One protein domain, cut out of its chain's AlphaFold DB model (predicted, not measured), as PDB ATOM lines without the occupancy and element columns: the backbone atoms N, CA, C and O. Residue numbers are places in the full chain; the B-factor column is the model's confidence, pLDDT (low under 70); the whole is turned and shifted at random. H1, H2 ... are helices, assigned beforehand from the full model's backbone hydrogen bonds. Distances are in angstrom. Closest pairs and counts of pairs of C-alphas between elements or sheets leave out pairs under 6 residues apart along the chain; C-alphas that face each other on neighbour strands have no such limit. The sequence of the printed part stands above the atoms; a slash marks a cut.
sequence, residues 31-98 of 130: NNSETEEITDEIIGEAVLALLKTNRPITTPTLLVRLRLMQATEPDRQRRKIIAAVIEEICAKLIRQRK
ATOM      1  N   ASN A  31     111.250 115.100 126.078       44.16
ATOM      2  CA  ASN A  31     109.836 115.535 126.146       44.16
ATOM      3  C   ASN A  31     109.406 116.014 127.562       44.16
ATOM      4  O   ASN A  31     108.366 115.644 128.106       44.16
ATOM      5  N   ASN A  32     110.279 116.785 128.206       51.22
ATOM      6  CA  ASN A  32     110.475 116.775 129.667       51.22
ATOM      7  C   ASN A  32     109.428 117.545 130.470       51.22
ATOM      8  O   ASN A  32     109.224 117.229 131.631       51.22
ATOM      9  N   SER A  33     108.738 118.516 129.866       58.03
ATOM     10  CA  SER A  33     107.778 119.346 130.608       58.03
ATOM     11  C   SER A  33     106.536 118.551 131.014       58.03
ATOM     12  O   SER A  33     106.157 118.545 132.176       58.03
ATOM     13  N   GLU A  34     105.936 117.829 130.070       58.31
ATOM     14  CA  GLU A  34     104.713 117.052 130.307       58.31
ATOM     15  C   GLU A  34     104.989 115.813 131.176       58.31
ATOM     16  O   GLU A  34     104.171 115.393 131.988       58.31
ATOM     17  N   THR A  35     106.172 115.213 131.032       64.50
ATOM     18  CA  THR A  35     106.548 114.017 131.799       64.50
ATOM     19  C   THR A  35     106.923 114.332 133.246       64.50
ATOM     20  O   THR A  35     106.600 113.533 134.128       64.50
ATOM     21  N   GLU A  36     107.555 115.480 133.511       71.00
ATOM     22  CA  GLU A  36     107.772 115.987 134.871       71.00
ATOM     23  C   GLU A  36     106.447 116.400 135.523       71.00
ATOM     24  O   GLU A  36     106.174 115.971 136.642       71.00
ATOM     25  N   GLU A  37     105.567 117.096 134.794       76.06
ATOM     26  CA  GLU A  37     104.230 117.474 135.274       76.06
ATOM     27  C   GLU A  37     103.395 116.243 135.671       76.06
ATOM     28  O   GLU A  37     102.921 116.146 136.804       76.06
ATOM     29  N   ILE A  38     103.314 115.230 134.800       77.25
ATOM     30  CA  ILE A  38     102.606 113.974 135.104       77.25
ATOM     31  C   ILE A  38     103.255 113.236 136.288       77.25
ATOM     32  O   ILE A  38     102.568 112.565 137.063       77.25
ATOM     33  N   THR A  39     104.577 113.327 136.447       84.44
ATOM     34  CA  THR A  39     105.282 112.698 137.574       84.44
ATOM     35  C   THR A  39     104.903 113.357 138.897       84.44
ATOM     36  O   THR A  39     104.578 112.649 139.859       84.44
ATOM     37  N   ASP A  40     104.894 114.686 138.941       87.12
ATOM     38  CA  ASP A  40     104.509 115.453 140.124       87.12
ATOM     39  C   ASP A  40     103.034 115.240 140.478       87.12
ATOM     40  O   ASP A  40     102.710 115.038 141.652       87.12
ATOM     41  N   GLU A  41     102.147 115.162 139.483       90.00
ATOM     42  CA  GLU A  41     100.744 114.790 139.685       90.00
ATOM     43  C   GLU A  41     100.597 113.399 140.312       90.00
ATOM     44  O   GLU A  41      99.903 113.240 141.317       90.00
ATOM     45  N   ILE A  42     101.280 112.383 139.773       91.81
ATOM     46  CA  ILE A  42     101.229 111.006 140.291       91.81
ATOM     47  C   ILE A  42     101.686 110.956 141.755       91.81
ATOM     48  O   ILE A  42     101.072 110.274 142.585       91.81
ATOM     49  N   ILE A  43     102.767 111.664 142.089       90.69
ATOM     50  CA  ILE A  43     103.272 111.735 143.463       90.69
ATOM     51  C   ILE A  43     102.269 112.485 144.346       90.69
ATOM     52  O   ILE A  43     101.946 112.005 145.438       90.69
ATOM     53  N   GLY A  44     101.737 113.612 143.871       93.25
ATOM     54  CA  GLY A  44     100.735 114.420 144.560       93.25
ATOM     55  C   GLY A  44      99.465 113.636 144.878       93.25
ATOM     56  O   GLY A  44      99.027 113.616 146.028       93.25
ATOM     57  N   GLU A  45      98.913 112.902 143.911       94.00
ATOM     58  CA  GLU A  45      97.755 112.021 144.092       94.00
ATOM     59  C   GLU A  45      98.029 110.908 145.113       94.00
ATOM     60  O   GLU A  45      97.184 110.601 145.965       94.00
ATOM     61  N   ALA A  46      99.215 110.296 145.054       93.88
ATOM     62  CA  ALA A  46      99.604 109.247 145.988       93.88
ATOM     63  C   ALA A  46      99.701 109.786 147.422       93.88
ATOM     64  O   ALA A  46      99.151 109.182 148.347       93.88
ATOM     65  N   VAL A  47     100.348 110.939 147.611       94.69
ATOM     66  CA  VAL A  47     100.470 111.604 148.915       94.69
ATOM     67  C   VAL A  47      99.104 112.063 149.420       94.69
ATOM     68  O   VAL A  47      98.762 111.798 150.573       94.69
ATOM     69  N   LEU A  48      98.278 112.661 148.561       95.62
ATOM     70  CA  LEU A  48      96.925 113.087 148.909       95.62
ATOM     71  C   LEU A  48      96.062 111.907 149.371       95.62
ATOM     72  O   LEU A  48      95.308 112.028 150.336       95.62
ATOM     73  N   ALA A  49      96.178 110.744 148.731       92.81
ATOM     74  CA  ALA A  49      95.465 109.544 149.158       92.81
ATOM     75  C   ALA A  49      95.941 109.016 150.522       92.81
ATOM     76  O   ALA A  49      95.130 108.510 151.303       92.81
ATOM     77  N   LEU A  50      97.235 109.139 150.833       93.50
ATOM     78  CA  LEU A  50      97.757 108.810 152.163       93.50
ATOM     79  C   LEU A  50      97.224 109.782 153.222       93.50
ATOM     80  O   LEU A  50      96.766 109.328 154.269       93.50
ATOM     81  N   LEU A  51      97.187 111.084 152.916       93.31
ATOM     82  CA  LEU A  51      96.602 112.107 153.789       93.31
ATOM     83  C   LEU A  51      95.122 111.832 154.069       93.31
ATOM     84  O   LEU A  51      94.716 111.775 155.224       93.31
ATOM     85  N   LYS A  52      94.325 111.560 153.028       92.69
ATOM     86  CA  LYS A  52      92.889 111.244 153.160       92.69
ATOM     87  C   LYS A  52      92.610 110.000 154.002       92.69
ATOM     88  O   LYS A  52      91.526 109.869 154.555       92.69
ATOM     89  N   THR A  53      93.564 109.075 154.078       91.50
ATOM     90  CA  THR A  53      93.430 107.827 154.843       91.50
ATOM     91  C   THR A  53      94.144 107.873 156.194       91.50
ATOM     92  O   THR A  53      94.255 106.834 156.844       91.50
ATOM     93  N   ASN A  54      94.626 109.051 156.622       88.94
ATOM     94  CA  ASN A  54      95.427 109.255 157.835       88.94
ATOM     95  C   ASN A  54      96.604 108.275 157.944       88.94
ATOM     96  O   ASN A  54      96.972 107.819 159.029       88.94
ATOM     97  N   ARG A  55      97.189 107.909 156.800       86.44
ATOM     98  CA  ARG A  55      98.333 107.004 156.752       86.44
ATOM     99  C   ARG A  55      99.632 107.791 156.899       86.44
ATOM    100  O   ARG A  55      99.738 108.886 156.350       86.44
ATOM    101  N   PRO A  56     100.651 107.224 157.570       88.75
ATOM    102  CA  PRO A  56     101.968 107.842 157.632       88.75
ATOM    103  C   PRO A  56     102.492 108.146 156.230       88.75
ATOM    104  O   PRO A  56     102.427 107.283 155.351       88.75
ATOM    105  N   ILE A  57     103.045 109.339 156.019       91.00
ATOM    106  CA  ILE A  57     103.719 109.690 154.766       91.00
ATOM    107  C   ILE A  57     105.183 109.283 154.904       91.00
ATOM    108  O   ILE A  57     106.008 109.998 155.464       91.00
ATOM    109  N   THR A  58     105.492 108.077 154.438       92.38
ATOM    110  CA  THR A  58     106.828 107.480 154.487       92.38
ATOM    111  C   THR A  58     107.126 106.817 153.145       92.38
ATOM    112  O   THR A  58     106.207 106.458 152.410       92.38
ATOM    113  N   THR A  59     108.398 106.601 152.805       91.38
ATOM    114  CA  THR A  59     108.761 105.938 151.539       91.38
ATOM    115  C   THR A  59     108.087 104.566 151.356       91.38
ATOM    116  O   THR A  59     107.585 104.309 150.262       91.38
ATOM    117  N   PRO A  60     107.991 103.689 152.381       92.50
ATOM    118  CA  PRO A  60     107.276 102.420 152.245       92.50
ATOM    119  C   PRO A  60     105.777 102.582 151.970       92.50
ATOM    120  O   PRO A  60     105.239 101.902 151.098       92.50
ATOM    121  N   THR A  61     105.091 103.486 152.677       94.00
ATOM    122  CA  THR A  61     103.648 103.709 152.476       94.00
ATOM    123  C   THR A  61     103.356 104.352 151.122       94.00
ATOM    124  O   THR A  61     102.382 103.974 150.468       94.00
ATOM    125  N   LEU A  62     104.238 105.237 150.653       94.06
ATOM    126  CA  LEU A  62     104.189 105.809 149.309       94.06
ATOM    127  C   LEU A  62     104.369 104.732 148.231       94.06
ATOM    128  O   LEU A  62     103.568 104.665 147.302       94.06
ATOM    129  N   LEU A  63     105.350 103.838 148.378       95.00
ATOM    130  CA  LEU A  63     105.566 102.727 147.443       95.00
ATOM    131  C   LEU A  63     104.351 101.797 147.351       95.00
ATOM    132  O   LEU A  63     103.965 101.409 146.251       95.00
ATOM    133  N   VAL A  64     103.725 101.461 148.484       96.25
ATOM    134  CA  VAL A  64     102.488 100.661 148.496       96.25
ATOM    135  C   VAL A  64     101.375 101.376 147.731       96.25
ATOM    136  O   VAL A  64     100.693 100.755 146.915       96.25
ATOM    137  N   ARG A  65     101.206 102.686 147.947       96.38
ATOM    138  CA  ARG A  65     100.172 103.465 147.258       96.38
ATOM    139  C   ARG A  65     100.422 103.557 145.753       96.38
ATOM    140  O   ARG A  65      99.495 103.313 144.985       96.38
ATOM    141  N   LEU A  66     101.655 103.829 145.335       96.12
ATOM    142  CA  LEU A  66     102.041 103.888 143.921       96.12
ATOM    143  C   LEU A  66     101.861 102.534 143.220       96.12
ATOM    144  O   LEU A  66     101.397 102.486 142.086       96.12
ATOM    145  N   ARG A  67     102.160 101.416 143.894       97.00
ATOM    146  CA  ARG A  67     101.908 100.064 143.361       97.00
ATOM    147  C   ARG A  67     100.422  99.788 143.152       97.00
ATOM    148  O   ARG A  67     100.061  99.184 142.145       97.00
ATOM    149  N   LEU A  68      99.570 100.246 144.069       96.69
ATOM    150  CA  LEU A  68      98.121 100.146 143.902       96.69
ATOM    151  C   LEU A  68      97.650 100.983 142.709       96.69
ATOM    152  O   LEU A  68      96.941 100.458 141.859       96.69
ATOM    153  N   MET A  69      98.108 102.235 142.608       95.38
ATOM    154  CA  MET A  69      97.809 103.103 141.463       95.38
ATOM    155  C   MET A  69      98.248 102.450 140.149       95.38
ATOM    156  O   MET A  69      97.447 102.350 139.234       95.38
ATOM    157  N   GLN A  70      99.457 101.882 140.077       95.75
ATOM    158  CA  GLN A  70      99.946 101.152 138.900       95.75
ATOM    159  C   GLN A  70      99.024  99.990 138.482       95.75
ATOM    160  O   GLN A  70      98.824  99.748 137.287       95.75
ATOM    161  N   ALA A  71      98.502  99.241 139.457       96.00
ATOM    162  CA  ALA A  71      97.638  98.092 139.212       96.00
ATOM    163  C   ALA A  71      96.257  98.513 138.688       96.00
ATOM    164  O   ALA A  71      95.707  97.838 137.821       96.00
ATOM    165  N   THR A  72      95.724  99.633 139.180       95.88
ATOM    166  CA  THR A  72      94.379 100.118 138.837       95.88
ATOM    167  C   THR A  72      94.350 101.141 137.705       95.88
ATOM    168  O   THR A  72      93.278 101.411 137.177       95.88
ATOM    169  N   GLU A  73      95.493 101.720 137.332       95.44
ATOM    170  CA  GLU A  73      95.585 102.744 136.287       95.44
ATOM    171  C   GLU A  73      95.035 102.194 134.963       95.44
ATOM    172  O   GLU A  73      95.429 101.097 134.579       95.44
ATOM    173  N   PRO A  74      94.133 102.872 134.242       92.31
ATOM    174  CA  PRO A  74      93.725 102.448 132.903       92.31
ATOM    175  C   PRO A  74      94.750 102.858 131.838       92.31
ATOM    176  O   PRO A  74      95.076 102.060 130.950       92.31
ATOM    177  N   ASP A  75      95.307 104.065 131.952       92.62
ATOM    178  CA  ASP A  75      96.175 104.652 130.940       92.62
ATOM    179  C   ASP A  75      97.550 103.959 130.887       92.62
ATOM    180  O   ASP A  75      98.256 103.797 131.887       92.62
ATOM    181  N   ARG A  76      97.953 103.502 129.692       90.00
ATOM    182  CA  ARG A  76      99.216 102.763 129.520       90.00
ATOM    183  C   ARG A  76     100.447 103.649 129.692       90.00
ATOM    184  O   ARG A  76     101.478 103.132 130.125       90.00
ATOM    185  N   GLN A  77     100.369 104.922 129.323       87.25
ATOM    186  CA  GLN A  77     101.456 105.884 129.466       87.25
ATOM    187  C   GLN A  77     101.637 106.254 130.939       87.25
ATOM    188  O   GLN A  77     102.730 106.045 131.467       87.25
ATOM    189  N   ARG A  78     100.570 106.645 131.647       90.12
ATOM    190  CA  ARG A  78     100.601 106.889 133.099       90.12
ATOM    191  C   ARG A  78     101.100 105.659 133.842       90.12
ATOM    192  O   ARG A  78     102.012 105.772 134.651       90.12
ATOM    193  N   ARG A  79     100.634 104.450 133.501       94.44
ATOM    194  CA  ARG A  79     101.124 103.211 134.136       94.44
ATOM    195  C   ARG A  79     102.633 103.000 133.972       94.44
ATOM    196  O   ARG A  79     103.279 102.499 134.896       94.44
ATOM    197  N   LYS A  80     103.202 103.351 132.811       91.00
ATOM    198  CA  LYS A  80     104.655 103.301 132.577       91.00
ATOM    199  C   LYS A  80     105.390 104.340 133.421       91.00
ATOM    200  O   LYS A  80     106.417 103.999 133.999       91.00
ATOM    201  N   ILE A  81     104.852 105.551 133.535       90.25
ATOM    202  CA  ILE A  81     105.434 106.615 134.364       90.25
ATOM    203  C   ILE A  81     105.399 106.210 135.843       90.25
ATOM    204  O   ILE A  81     106.436 106.230 136.498       90.25
ATOM    205  N   ILE A  82     104.273 105.691 136.348       93.06
ATOM    206  CA  ILE A  82     104.176 105.153 137.717       93.06
ATOM    207  C   ILE A  82     105.242 104.066 137.950       93.06
ATOM    208  O   ILE A  82     105.878 104.034 139.003       93.06
ATOM    209  N   ALA A  83     105.478 103.184 136.968       93.94
ATOM    210  CA  ALA A  83     106.531 102.171 137.051       93.94
ATOM    211  C   ALA A  83     107.927 102.798 137.203       93.94
ATOM    212  O   ALA A  83     108.690 102.378 138.073       93.94
ATOM    213  N   ALA A  84     108.231 103.807 136.382       91.50
ATOM    214  CA  ALA A  84     109.506 104.515 136.397       91.50
ATOM    215  C   ALA A  84     109.739 105.237 137.735       91.50
ATOM    216  O   ALA A  84     110.803 105.083 138.333       91.50
ATOM    217  N   VAL A  85     108.720 105.922 138.266       91.56
ATOM    218  CA  VAL A  85     108.775 106.589 139.578       91.56
ATOM    219  C   VAL A  85     109.072 105.587 140.695       91.56
ATOM    220  O   VAL A  85     109.934 105.822 141.544       91.56
ATOM    221  N   ILE A  86     108.407 104.426 140.688       93.81
ATOM    222  CA  ILE A  86     108.668 103.369 141.673       93.81
ATOM    223  C   ILE A  86     110.119 102.874 141.587       93.81
ATOM    224  O   ILE A  86     110.776 102.703 142.618       93.81
ATOM    225  N   GLU A  87     110.626 102.626 140.378       92.06
ATOM    226  CA  GLU A  87     112.011 102.195 140.169       92.06
ATOM    227  C   GLU A  87     113.014 103.247 140.655       92.06
ATOM    228  O   GLU A  87     113.992 102.900 141.325       92.06
ATOM    229  N   GLU A  88     112.750 104.527 140.400       89.06
ATOM    230  CA  GLU A  88     113.596 105.630 140.843       89.06
ATOM    231  C   GLU A  88     113.659 105.733 142.373       89.06
ATOM    232  O   GLU A  88     114.754 105.824 142.943       89.06
ATOM    233  N   ILE A  89     112.510 105.657 143.055       88.69
ATOM    234  CA  ILE A  89     112.430 105.665 144.522       88.69
ATOM    235  C   ILE A  89     113.207 104.474 145.102       88.69
ATOM    236  O   ILE A  89     114.019 104.641 146.019       88.69
ATOM    237  N   CYS A  90     113.029 103.274 144.543       89.12
ATOM    238  CA  CYS A  90     113.774 102.081 144.950       89.12
ATOM    239  C   CYS A  90     115.289 102.245 144.744       89.12
ATOM    240  O   CYS A  90     116.077 101.907 145.631       89.12
ATOM    241  N   ALA A  91     115.718 102.801 143.610       86.44
ATOM    242  CA  ALA A  91     117.128 103.056 143.327       86.44
ATOM    243  C   ALA A  91     117.730 104.089 144.294       86.44
ATOM    244  O   ALA A  91     118.845 103.894 144.786       86.44
ATOM    245  N   LYS A  92     116.993 105.165 144.611       86.12
ATOM    246  CA  LYS A  92     117.376 106.157 145.631       86.12
ATOM    247  C   LYS A  92     117.557 105.495 147.001       86.12
ATOM    248  O   LYS A  92     118.581 105.730 147.639       86.12
ATOM    249  N   LEU A  93     116.658 104.596 147.402       84.75
ATOM    250  CA  LEU A  93     116.758 103.878 148.677       84.75
ATOM    251  C   LEU A  93     117.980 102.943 148.740       84.75
ATOM    252  O   LEU A  93     118.683 102.897 149.749       84.75
ATOM    253  N   ILE A  94     118.269 102.218 147.655       82.62
ATOM    254  CA  ILE A  94     119.460 101.357 147.565       82.62
ATOM    255  C   ILE A  94     120.736 102.196 147.660       82.62
ATOM    256  O   ILE A  94     121.668 101.810 148.365       82.62
ATOM    257  N   ARG A  95     120.784 103.352 146.985       81.81
ATOM    258  CA  ARG A  95     121.911 104.291 147.091       81.81
ATOM    259  C   ARG A  95     122.075 104.791 148.523       81.81
ATOM    260  O   ARG A  95     123.172 104.707 149.056       81.81
ATOM    261  N   GLN A  96     120.999 105.213 149.182       77.12
ATOM    262  CA  GLN A  96     121.049 105.666 150.576       77.12
ATOM    263  C   GLN A  96     121.584 104.590 151.528       77.12
ATOM    264  O   GLN A  96     122.408 104.899 152.380       77.12
ATOM    265  N   ARG A  97     121.213 103.315 151.350       65.94
ATOM    266  CA  ARG A  97     121.766 102.204 152.150       65.94
ATOM    267  C   ARG A  97     123.259 101.959 151.930       65.94
ATOM    268  O   ARG A  97     123.902 101.412 152.815       65.94
ATOM    269  N   LYS A  98     123.802 102.338 150.771       60.50
ATOM    270  CA  LYS A  98     125.245 102.260 150.498       60.50
ATOM    271  C   LYS A  98     126.030 103.401 151.152       60.50
ATOM    272  O   LYS A  98     127.203 103.211 151.441       60.50
TER     273      LYS A  98
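Overview. This is residues 31 to 98 of the 130 residues of an uncharacterized protein of Klebsiella pneumoniae 30684/NJST258_2 (UniProt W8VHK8). A helical hairpin of unequal arms, H2 and the longer H3, has H1 laid across one side, its earlier part packing on H3 and its later part on H2. The 68 printed residues hold three named helices, H1, H2 and H3 in chain order, and no named strand: all helix. The whole is compact and rounded, with a radius of gyration of the C-alphas of 12.2 A and spans of 32 by 31 by 21 A.

Along the chain. H1, residues 32 to 52, begins at C-alpha 32 (110.475, 116.775, 129.667) and is 29.9 A long. H2, residues 59 to 72, is 20.1 A long. H3, residues 76 to 98, is 33.4 A long and ends at C-alpha 98 (125.245, 102.260, 150.498).

Arrangement. H1 touches H2 with residues 43 to 50 alone, closest at the C-alphas of Ala 46 and Arg 65, 5.9 A; at 73 degrees they are only just about perpendicular. With residues 35 to 42 alone H1 touches H3, about perpendicular at 77 degrees, closest at the C-alphas of Thr 39 and Ile 81, 6.9 A. H2 and H3, a hairpin, touch at a shallow tilt of 21 degrees, opposite ways, closest at the C-alphas of Gln 70 and Arg 79, 5.3 A. Every O i to N i+4 pair is within hydrogen-bond range in H1, H2 and H3.

Size, cuts and confidence. The C-alphas farthest apart, Pro 74 and Lys 98, are 36.1 A apart. The printed part has no cut; the link from H1 to H2 is short, that from H2 to H3 tight. Residues 31 to 35 and 97 to 98 have pLDDT under 70.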